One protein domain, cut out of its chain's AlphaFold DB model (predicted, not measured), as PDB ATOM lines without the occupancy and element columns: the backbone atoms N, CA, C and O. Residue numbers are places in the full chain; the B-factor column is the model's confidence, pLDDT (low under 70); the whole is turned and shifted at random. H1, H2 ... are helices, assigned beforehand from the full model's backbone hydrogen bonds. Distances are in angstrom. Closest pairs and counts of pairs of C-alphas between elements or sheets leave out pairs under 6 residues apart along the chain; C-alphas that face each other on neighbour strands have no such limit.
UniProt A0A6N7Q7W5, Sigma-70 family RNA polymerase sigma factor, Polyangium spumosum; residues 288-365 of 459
ATOM      1  N   PHE A 288     292.413 319.350 267.133       82.56
ATOM      2  CA  PHE A 288     293.710 319.726 266.576       82.56
ATOM      3  C   PHE A 288     293.639 321.063 265.826       82.56
ATOM      4  O   PHE A 288     294.400 321.979 266.142       82.56
ATOM      5  N   ASN A 289     292.681 321.215 264.909       83.69
ATOM      6  CA  ASN A 289     292.540 322.429 264.100       83.69
ATOM      7  C   ASN A 289     292.248 323.670 264.957       83.69
ATOM      8  O   ASN A 289     292.884 324.704 264.765       83.69
ATOM      9  N   ARG A 290     291.382 323.553 265.978       84.81
ATOM     10  CA  ARG A 290     291.129 324.648 266.938       84.81
ATOM     11  C   ARG A 290     292.376 325.050 267.723       84.81
ATOM     12  O   ARG A 290     292.572 326.229 267.997       84.81
ATOM     13  N   CYS A 291     293.217 324.086 268.097       87.12
ATOM     14  CA  CYS A 291     294.482 324.371 268.773       87.12
ATOM     15  C   CYS A 291     295.455 325.134 267.867       87.12
ATOM     16  O   CYS A 291     296.043 326.128 268.297       87.12
ATOM     17  N   VAL A 292     295.606 324.692 266.615       88.38
ATOM     18  CA  VAL A 292     296.487 325.349 265.643       88.38
ATOM     19  C   VAL A 292     296.009 326.776 265.385       88.38
ATOM     20  O   VAL A 292     296.808 327.710 265.439       88.38
ATOM     21  N   GLU A 293     294.706 326.961 265.184       86.56
ATOM     22  CA  GLU A 293     294.111 328.280 264.985       86.56
ATOM     23  C   GLU A 293     294.343 329.196 266.192       86.56
ATOM     24  O   GLU A 293     294.781 330.330 266.014       86.56
ATOM     25  N   ALA A 294     294.170 328.696 267.420       86.62
ATOM     26  CA  ALA A 294     294.426 329.468 268.636       86.62
ATOM     27  C   ALA A 294     295.889 329.937 268.757       86.62
ATOM     28  O   ALA A 294     296.129 331.079 269.140       86.62
ATOM     29  N   LEU A 295     296.867 329.099 268.394       87.75
ATOM     30  CA  LEU A 295     298.294 329.461 268.450       87.75
ATOM     31  C   LEU A 295     298.724 330.417 267.323       87.75
ATOM     32  O   LEU A 295     299.709 331.152 267.461       87.75
ATOM     33  N   HIS A 296     298.001 330.416 266.201       88.75
ATOM     34  CA  HIS A 296     298.239 331.308 265.065       88.75
ATOM     35  C   HIS A 296     297.419 332.602 265.110       88.75
ATOM     36  O   HIS A 296     297.768 333.552 264.401       88.75
ATOM     37  N   HIS A 297     296.369 332.653 265.932       86.00
ATOM     38  CA  HIS A 297     295.492 333.805 266.076       86.00
ATOM     39  C   HIS A 297     296.301 335.061 266.426       86.00
ATOM     40  O   HIS A 297     297.122 335.056 267.346       86.00
ATOM     41  N   ARG A 298     296.069 336.145 265.678       83.06
ATOM     42  CA  ARG A 298     296.670 337.452 265.959       83.06
ATOM     43  C   ARG A 298     295.745 338.258 266.857       83.06
ATOM     44  O   ARG A 298     294.567 338.413 266.550       83.06
ATOM     45  N   ASP A 299     296.279 338.763 267.957       80.88
ATOM     46  CA  ASP A 299     295.569 339.692 268.828       80.88
ATOM     47  C   ASP A 299     295.356 341.065 268.160       80.88
ATOM     48  O   ASP A 299     295.823 341.331 267.048       80.88
ATOM     49  N   ALA A 300     294.651 341.964 268.855       73.44
ATOM     50  CA  ALA A 300     294.387 343.327 268.387       73.44
ATOM     51  C   ALA A 300     295.666 344.143 268.101       73.44
ATOM     52  O   ALA A 300     295.604 345.155 267.404       73.44
ATOM     53  N   TYR A 301     296.819 343.695 268.609       70.69
ATOM     54  CA  TYR A 301     298.130 344.311 268.421       70.69
ATOM     55  C   TYR A 301     298.977 343.596 267.352       70.69
ATOM     56  O   TYR A 301     300.121 343.979 267.106       70.69
ATOM     57  N   GLY A 302     298.422 342.585 266.676       73.12
ATOM     58  CA  GLY A 302     299.069 341.849 265.592       73.12
ATOM     59  C   GLY A 302     300.061 340.770 266.040       73.12
ATOM     60  O   GLY A 302     300.714 340.177 265.171       73.12
ATOM     61  N   ASN A 303     300.163 340.496 267.345       78.62
ATOM     62  CA  ASN A 303     300.991 339.445 267.928       78.62
ATOM     63  C   ASN A 303     300.235 338.112 267.958       78.62
ATOM     64  O   ASN A 303     299.042 338.062 268.241       78.62
ATOM     65  N   SER A 304     300.947 337.017 267.697       86.88
ATOM     66  CA  SER A 304     300.440 335.653 267.898       86.88
ATOM     67  C   SER A 304     301.331 334.868 268.850       86.88
ATOM     68  O   SER A 304     302.543 335.116 268.909       86.88
ATOM     69  N   ASP A 305     300.766 333.869 269.530       87.19
ATOM     70  CA  ASP A 305     301.529 332.967 270.404       87.19
ATOM     71  C   ASP A 305     302.672 332.286 269.633       87.19
ATOM     72  O   ASP A 305     303.785 332.165 270.147       87.19
ATOM     73  N   ARG A 306     302.465 331.948 268.348       90.50
ATOM     74  CA  ARG A 306     303.545 331.498 267.449       90.50
ATOM     75  C   ARG A 306     304.687 332.510 267.363       90.50
ATOM     76  O   ARG A 306     305.848 332.132 267.509       90.50
ATOM     77  N   SER A 307     304.386 333.778 267.077       87.44
ATOM     78  CA  SER A 307     305.419 334.814 266.925       87.44
ATOM     79  C   SER A 307     306.190 335.057 268.225       87.44
ATOM     80  O   SER A 307     307.402 335.259 268.202       87.44
ATOM     81  N   GLU A 308     305.506 334.958 269.363       86.25
ATOM     82  CA  GLU A 308     306.111 335.052 270.685       86.25
ATOM     83  C   GLU A 308     307.011 333.847 270.983       86.25
ATOM     84  O   GLU A 308     308.153 334.020 271.411       86.25
ATOM     85  N   GLY A 309     306.558 332.633 270.657       87.19
ATOM     86  CA  GLY A 309     307.362 331.416 270.749       87.19
ATOM     87  C   GLY A 309     308.646 331.499 269.918       87.19
ATOM     88  O   GLY A 309     309.707 331.104 270.399       87.19
ATOM     89  N   ILE A 310     308.583 332.075 268.711       86.69
ATOM     90  CA  ILE A 310     309.760 332.257 267.840       86.69
ATOM     91  C   ILE A 310     310.758 333.224 268.475       86.69
ATOM     92  O   ILE A 310     311.950 332.928 268.497       86.69
ATOM     93  N   ARG A 311     310.290 334.342 269.049       84.75
ATOM     94  CA  ARG A 311     311.163 335.281 269.779       84.75
ATOM     95  C   ARG A 311     311.860 334.597 270.957       84.75
ATOM     96  O   ARG A 311     313.059 334.784 271.147       84.75
ATOM     97  N   ILE A 312     311.130 333.767 271.705       83.62
ATOM     98  CA  ILE A 312     311.686 332.996 272.823       83.62
ATOM     99  C   ILE A 312     312.747 332.012 272.325       83.62
ATOM    100  O   ILE A 312     313.852 332.010 272.859       83.62
ATOM    101  N   ALA A 313     312.448 331.198 271.308       83.06
ATOM    102  CA  ALA A 313     313.388 330.217 270.764       83.06
ATOM    103  C   ALA A 313     314.649 330.885 270.186       83.06
ATOM    104  O   ALA A 313     315.760 330.425 270.457       83.06
ATOM    105  N   TYR A 314     314.481 332.011 269.489       82.00
ATOM    106  CA  TYR A 314     315.576 332.810 268.938       82.00
ATOM    107  C   TYR A 314     316.548 333.303 270.017       82.00
ATOM    108  O   TYR A 314     317.760 333.281 269.803       82.00
ATOM    109  N   GLY A 315     316.048 333.664 271.203       76.06
ATOM    110  CA  GLY A 315     316.891 334.046 272.342       76.06
ATOM    111  C   GLY A 315     317.889 332.961 272.769       76.06
ATOM    112  O   GLY A 315     318.961 333.283 273.281       76.06
ATOM    113  N   TYR A 316     317.582 331.684 272.512       81.19
ATOM    114  CA  TYR A 316     318.489 330.564 272.770       81.19
ATOM    115  C   TYR A 316     319.334 330.220 271.541       81.19
ATOM    116  O   TYR A 316     320.555 330.123 271.652       81.19
ATOM    117  N   THR A 317     318.709 330.020 270.378       78.00
ATOM    118  CA  THR A 317     319.390 329.487 269.185       78.00
ATOM    119  C   THR A 317     320.245 330.521 268.460       78.00
ATOM    120  O   THR A 317     321.211 330.135 267.807       78.00
ATOM    121  N   ARG A 318     319.903 331.817 268.555       79.19
ATOM    122  CA  ARG A 318     320.456 332.929 267.749       79.19
ATOM    123  C   ARG A 318     320.363 332.733 266.229       79.19
ATOM    124  O   ARG A 318     320.945 333.505 265.475       79.19
ATOM    125  N   ASP A 319     319.592 331.745 265.790       74.19
ATOM    126  CA  ASP A 319     319.294 331.458 264.393       74.19
ATOM    127  C   ASP A 319     317.778 331.508 264.206       74.19
ATOM    128  O   ASP A 319     317.030 330.830 264.920       74.19
ATOM    129  N   LYS A 320     317.335 332.356 263.274       75.81
ATOM    130  CA  LYS A 320     315.918 332.581 262.995       75.81
ATOM    131  C   LYS A 320     315.284 331.333 262.385       75.81
ATOM    132  O   LYS A 320     314.190 330.966 262.801       75.81
ATOM    133  N   ASP A 321     315.986 330.661 261.479       72.81
ATOM    134  CA  ASP A 321     315.445 329.500 260.770       72.81
ATOM    135  C   ASP A 321     315.254 328.328 261.742       72.81
ATOM    136  O   ASP A 321     314.166 327.758 261.828       72.81
ATOM    137  N   SER A 322     316.257 328.044 262.581       74.38
ATOM    138  CA  SER A 322     316.119 327.042 263.646       74.38
ATOM    139  C   SER A 322     315.071 327.414 264.703       74.38
ATOM    140  O   SER A 322     314.403 326.529 265.232       74.38
ATOM    141  N   ALA A 323     314.887 328.699 265.023       77.38
ATOM    142  CA  ALA A 323     313.834 329.123 265.948       77.38
ATOM    143  C   ALA A 323     312.425 328.872 265.378       77.38
ATOM    144  O   ALA A 323     311.534 328.436 266.111       77.38
ATOM    145  N   GLU A 324     312.222 329.124 264.082       82.25
ATOM    146  CA  GLU A 324     310.953 328.854 263.399       82.25
ATOM    147  C   GLU A 324     310.657 327.354 263.295       82.25
ATOM    148  O   GLU A 324     309.530 326.942 263.581       82.25
ATOM    149  N   GLU A 325     311.667 326.542 262.973       84.12
ATOM    150  CA  GLU A 325     311.560 325.081 262.887       84.12
ATOM    151  C   GLU A 325     311.154 324.457 264.231       84.12
ATOM    152  O   GLU A 325     310.179 323.704 264.299       84.12
ATOM    153  N   ILE A 326     311.829 324.846 265.319       81.38
ATOM    154  CA  ILE A 326     311.512 324.377 266.677       81.38
ATOM    155  C   ILE A 326     310.062 324.704 267.030       81.38
ATOM    156  O   ILE A 326     309.326 323.855 267.531       81.38
ATOM    157  N   VAL A 327     309.627 325.940 266.782       88.00
ATOM    158  CA  VAL A 327     308.260 326.349 267.116       88.00
ATOM    159  C   VAL A 327     307.238 325.589 266.279       88.00
ATOM    160  O   VAL A 327     306.218 325.169 266.821       88.00
ATOM    161  N   GLN A 328     307.507 325.362 264.993       85.94
ATOM    162  CA  GLN A 328     306.622 324.598 264.119       85.94
ATOM    163  C   GLN A 328     306.461 323.146 264.589       85.94
ATOM    164  O   GLN A 328     305.333 322.655 264.665       85.94
ATOM    165  N   GLU A 329     307.551 322.480 264.974       83.38
ATOM    166  CA  GLU A 329     307.501 321.121 265.526       83.38
ATOM    167  C   GLU A 329     306.691 321.069 266.832       83.38
ATOM    168  O   GLU A 329     305.846 320.188 267.023       83.38
ATOM    169  N   ILE A 330     306.894 322.050 267.718       84.69
ATOM    170  CA  ILE A 330     306.170 322.126 268.988       84.69
ATOM    171  C   ILE A 330     304.676 322.394 268.780       84.69
ATOM    172  O   ILE A 330     303.870 321.778 269.475       84.69
ATOM    173  N   ILE A 331     304.276 323.242 267.824       86.75
ATOM    174  CA  ILE A 331     302.851 323.461 267.503       86.75
ATOM    175  C   ILE A 331     302.178 322.128 267.163       86.75
ATOM    176  O   ILE A 331     301.139 321.806 267.742       86.75
ATOM    177  N   VAL A 332     302.795 321.319 266.295       85.00
ATOM    178  CA  VAL A 332     302.258 320.003 265.921       85.00
ATOM    179  C   VAL A 332     302.161 319.098 267.150       85.00
ATOM    180  O   VAL A 332     301.080 318.601 267.463       85.00
ATOM    181  N   ALA A 333     303.251 318.945 267.907       78.81
ATOM    182  CA  ALA A 333     303.302 318.049 269.064       78.81
ATOM    183  C   ALA A 333     302.297 318.417 270.174       78.81
ATOM    184  O   ALA A 333     301.704 317.536 270.810       78.81
ATOM    185  N   VAL A 334     302.106 319.716 270.418       81.31
ATOM    186  CA  VAL A 334     301.160 320.233 271.410       81.31
ATOM    187  C   VAL A 334     299.729 320.041 270.923       81.31
ATOM    188  O   VAL A 334     298.892 319.546 271.683       81.31
ATOM    189  N   CYS A 335     299.444 320.361 269.659       84.38
ATOM    190  CA  CYS A 335     298.088 320.269 269.137       84.38
ATOM    191  C   CYS A 335     297.596 318.831 268.972       84.38
ATOM    192  O   CYS A 335     296.414 318.586 269.221       84.38
ATOM    193  N   THR A 336     298.480 317.858 268.721       81.44
ATOM    194  CA  THR A 336     298.134 316.421 268.762       81.44
ATOM    195  C   THR A 336     297.657 315.968 270.148       81.44
ATOM    196  O   THR A 336     296.926 314.991 270.271       81.44
ATOM    197  N   ARG A 337     298.045 316.669 271.223       79.31
ATOM    198  CA  ARG A 337     297.669 316.337 272.611       79.31
ATOM    199  C   ARG A 337     296.682 317.327 273.225       79.31
ATOM    200  O   ARG A 337     296.335 317.174 274.395       79.31
ATOM    201  N   SER A 338     296.228 318.310 272.451       76.56
ATOM    202  CA  SER A 338     295.448 319.465 272.914       76.56
ATOM    203  C   SER A 338     294.236 319.090 273.766       76.56
ATOM    204  O   SER A 338     294.038 319.688 274.818       76.56
ATOM    205  N   GLN A 339     293.491 318.045 273.394       75.56
ATOM    206  CA  GLN A 339     292.309 317.589 274.140       75.56
ATOM    207  C   GLN A 339     292.607 317.110 275.572       75.56
ATOM    208  O   GLN A 339     291.721 317.103 276.422       75.56
ATOM    209  N   ARG A 340     293.848 316.697 275.859       73.00
ATOM    210  CA  ARG A 340     294.278 316.212 277.184       73.00
ATOM    211  C   ARG A 340     294.969 317.298 278.012       73.00
ATOM    212  O   ARG A 340     295.299 317.062 279.175       73.00
ATOM    213  N   LEU A 341     295.223 318.469 277.428       74.88
ATOM    214  CA  LEU A 341     295.931 319.566 278.076       74.88
ATOM    215  C   LEU A 341     294.939 320.527 278.732       74.88
ATOM    216  O   LEU A 341     293.994 320.993 278.107       74.88
ATOM    217  N   ARG A 342     295.189 320.870 280.001       74.88
ATOM    218  CA  ARG A 342     294.383 321.867 280.728       74.88
ATOM    219  C   ARG A 342     294.621 323.293 280.228       74.88
ATOM    220  O   ARG A 342     293.703 324.100 280.246       74.88
ATOM    221  N   ASN A 343     295.852 323.597 279.817       80.81
ATOM    222  CA  ASN A 343     296.244 324.901 279.299       80.81
ATOM    223  C   ASN A 343     297.256 324.719 278.160       80.81
ATOM    224  O   ASN A 343     298.431 324.428 278.390       80.81
ATOM    225  N   VAL A 344     296.774 324.860 276.925       81.88
ATOM    226  CA  VAL A 344     297.572 324.679 275.702       81.88
ATOM    227  C   VAL A 344     298.676 325.733 275.606       81.88
ATOM    228  O   VAL A 344     299.811 325.389 275.286       81.88
ATOM    229  N   ARG A 345     298.372 326.990 275.949       83.62
ATOM    230  CA  ARG A 345     299.298 328.127 275.836       83.62
ATOM    231  C   ARG A 345     300.501 327.985 276.766       83.62
ATOM    232  O   ARG A 345     301.646 328.119 276.344       83.62
ATOM    233  N   GLU A 346     300.257 327.647 278.028       79.00
ATOM    234  CA  GLU A 346     301.328 327.434 279.010       79.00
ATOM    235  C   GLU A 346     302.219 326.241 278.629       79.00
ATOM    236  O   GLU A 346     303.450 326.326 278.670       79.00
ATOM    237  N   TYR A 347     301.599 325.136 278.200       75.56
ATOM    238  CA  TYR A 347     302.324 323.945 277.771       75.56
ATOM    239  C   TYR A 347     303.140 324.191 276.492       75.56
ATOM    240  O   TYR A 347     304.259 323.687 276.375       75.56
ATOM    241  N   PHE A 348     302.620 325.005 275.570       86.31
ATOM    242  CA  PHE A 348     303.317 325.450 274.368       86.31
ATOM    243  C   PHE A 348     304.603 326.207 274.714       86.31
ATOM    244  O   PHE A 348     305.688 325.758 274.345       86.31
ATOM    245  N   PHE A 349     304.524 327.278 275.510       82.19
ATOM    246  CA  PHE A 349     305.714 328.060 275.867       82.19
ATOM    247  C   PHE A 349     306.738 327.263 276.678       82.19
ATOM    248  O   PHE A 349     307.946 327.419 276.470       82.19
ATOM    249  N   LYS A 350     306.282 326.366 277.562       76.38
ATOM    250  CA  LYS A 350     307.175 325.437 278.265       76.38
ATOM    251  C   LYS A 350     307.917 324.527 277.281       76.38
ATOM    252  O   LYS A 350     309.135 324.384 277.369       76.38
ATOM    253  N   SER A 351     307.197 323.952 276.322       73.81
ATOM    254  CA  SER A 351     307.763 323.039 275.326       73.81
ATOM    255  C   SER A 351     308.758 323.740 274.394       73.81
ATOM    256  O   SER A 351     309.819 323.181 274.122       73.81
ATOM    257  N   VAL A 352     308.479 324.985 273.986       81.69
ATOM    258  CA  VAL A 352     309.390 325.814 273.174       81.69
ATOM    259  C   VAL A 352     310.711 326.080 273.903       81.69
ATOM    260  O   VAL A 352     311.777 325.843 273.335       81.69
ATOM    261  N   ARG A 353     310.669 326.515 275.172       80.94
ATOM    262  CA  ARG A 353     311.890 326.765 275.966       80.94
ATOM    263  C   ARG A 353     312.735 325.502 276.112       80.94
ATOM    264  O   ARG A 353     313.947 325.544 275.912       80.94
ATOM    265  N   ASN A 354     312.088 324.376 276.397       75.12
ATOM    266  CA  ASN A 354     312.762 323.094 276.578       75.12
ATOM    267  C   ASN A 354     313.429 322.600 275.290       75.12
ATOM    268  O   ASN A 354     314.566 322.127 275.325       75.12
ATOM    269  N   ALA A 355     312.742 322.726 274.152       75.44
ATOM    270  CA  ALA A 355     313.283 322.351 272.852       75.44
ATOM    271  C   ALA A 355     314.464 323.249 272.448       75.44
ATOM    272  O   ALA A 355     315.527 322.735 272.101       75.44
ATOM    273  N   ALA A 356     314.335 324.569 272.609       79.69
ATOM    274  CA  ALA A 356     315.397 325.524 272.290       79.69
ATOM    275  C   ALA A 356     316.648 325.353 273.179       79.69
ATOM    276  O   ALA A 356     317.787 325.400 272.700       79.69
ATOM    277  N   PHE A 357     316.456 325.067 274.469       74.06
ATOM    278  CA  PHE A 357     317.547 324.741 275.393       74.06
ATOM    279  C   PHE A 357     318.234 323.408 275.052       74.06
ATOM    280  O   PHE A 357     319.457 323.264 275.144       74.06
ATOM    281  N   LYS A 358     317.457 322.401 274.643       70.44
ATOM    282  CA  LYS A 358     317.990 321.098 274.234       70.44
ATOM    283  C   LYS A 358     318.829 321.215 272.959       70.44
ATOM    284  O   LYS A 358     319.913 320.628 272.918       70.44
ATOM    285  N   GLU A 359     318.365 321.983 271.976       72.38
ATOM    286  CA  GLU A 359     319.054 322.193 270.698       72.38
ATOM    287  C   GLU A 359     320.411 322.880 270.902       72.38
ATOM    288  O   GLU A 359     321.456 322.361 270.502       72.38
ATOM    289  N   THR A 360     320.438 323.971 271.669       67.94
ATOM    290  CA  THR A 360     321.682 324.683 272.022       67.94
ATOM    291  C   THR A 360     322.680 323.815 272.793       67.94
ATOM    292  O   THR A 360     323.895 323.907 272.589       67.94
ATOM    293  N   ARG A 361     322.202 322.919 273.664       60.94
ATOM    294  CA  ARG A 361     323.064 321.971 274.388       60.94
ATOM    295  C   ARG A 361     323.630 320.872 273.485       60.94
ATOM    296  O   ARG A 361     324.734 320.390 273.740       60.94
ATOM    297  N   GLN A 362     322.886 320.449 272.468       49.59
ATOM    298  CA  GLN A 362     323.328 319.435 271.510       49.59
ATOM    299  C   GLN A 362     324.307 320.018 270.483       49.59
ATOM    300  O   GLN A 362     325.324 319.376 270.226       49.59
ATOM    301  N   GLY A 363     324.085 321.252 270.018       50.81
ATOM    302  CA  GLY A 363     325.035 321.993 269.179       50.81
ATOM    303  C   GLY A 363     326.378 322.262 269.870       50.81
ATOM    304  O   GLY A 363     327.415 322.225 269.227       50.81
ATOM    305  N   ARG A 364     326.398 322.412 271.204       45.12
ATOM    306  CA  ARG A 364     327.636 322.526 272.006       45.12
ATOM    307  C   ARG A 364     328.434 321.223 272.163       45.12
ATOM    308  O   ARG A 364     329.573 321.274 272.617       45.12
ATOM    309  N   ARG A 365     327.859 320.055 271.846       36.41
ATOM    310  CA  ARG A 365     328.583 318.765 271.865       36.41
ATOM    311  C   ARG A 365     329.297 318.464 270.546       36.41
ATOM    312  O   ARG A 365     330.195 317.629 270.543       36.41
TER     313      ARG A 365
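Overview. This is residues 288 to 365 of the 459 residues of the protein "Sigma-70 family RNA polymerase sigma factor" of Polyangium spumosum (UniProt A0A6N7Q7W5). Three helices, H2, H3 and H4, pack together with their centres in a triangle: H2 and H4 lie side by side and run the same way, and H3 crosses both slantwise, running back. The short helix H1 lies across one end of this group, by the start of H2 and the end of H3. The printed part has 78 residues, with four named helices in the order H1, H2, H3, H4 and no named strand; the class is all helix. The whole is compact, with a radius of gyration of the C-alphas of 12.5 A, and flat, spanning 38 by 30 by 16 A.

Arrangement. H1, residues 288 to 296, touches H2, residues 305 to 317, through residues 305 to 306 of H2 alone; the closest C-alphas, of Leu 295 and Asp 305, are 5.2 A apart. Their lines are only just about perpendicular, at 70.4 degrees. H3, residues 320 to 335, touches H2 with residues 320 to 327 alone, at a steep tilt of 50 degrees, opposite ways; the closest C-alphas, of Ala 313 and Ala 323, are 5.0 A apart. With residues 331 to 335 alone, H3 touches H1, the closest C-alphas, of Phe 288 and Cys 335, being 5.1 A apart. H4, residues 344 to 363, forms a helical hairpin with H3, at a steep tilt of 44 degrees; the C-alphas of Val 327 and Val 352 are closest, 6.2 A apart. H4 touches H2 at a shallow tilt of 21 degrees, the same way, closest at the C-alphas of Ala 313 and Ala 356, 5.3 A apart. Every O i to N i+4 pair is within hydrogen-bond range in H1, H3 and H4, and 8 of 9 are in H2.

Along the chain. H1 begins at C-alpha 288 (293.710, 319.726, 266.576) and measures 12.5 A from first to last C-alpha. H2 measures 18.2 A, H3 22.5 A and H4 28.4 A; H4 ends at C-alpha 363 (325.035, 321.993, 269.179).

Size, cuts and confidence. The C-alphas farthest apart, of Ala 300 and Arg 365, are 42.2 A apart. The printed part has no cut, and no link is long. Residues 360 to 365 have pLDDT under 70.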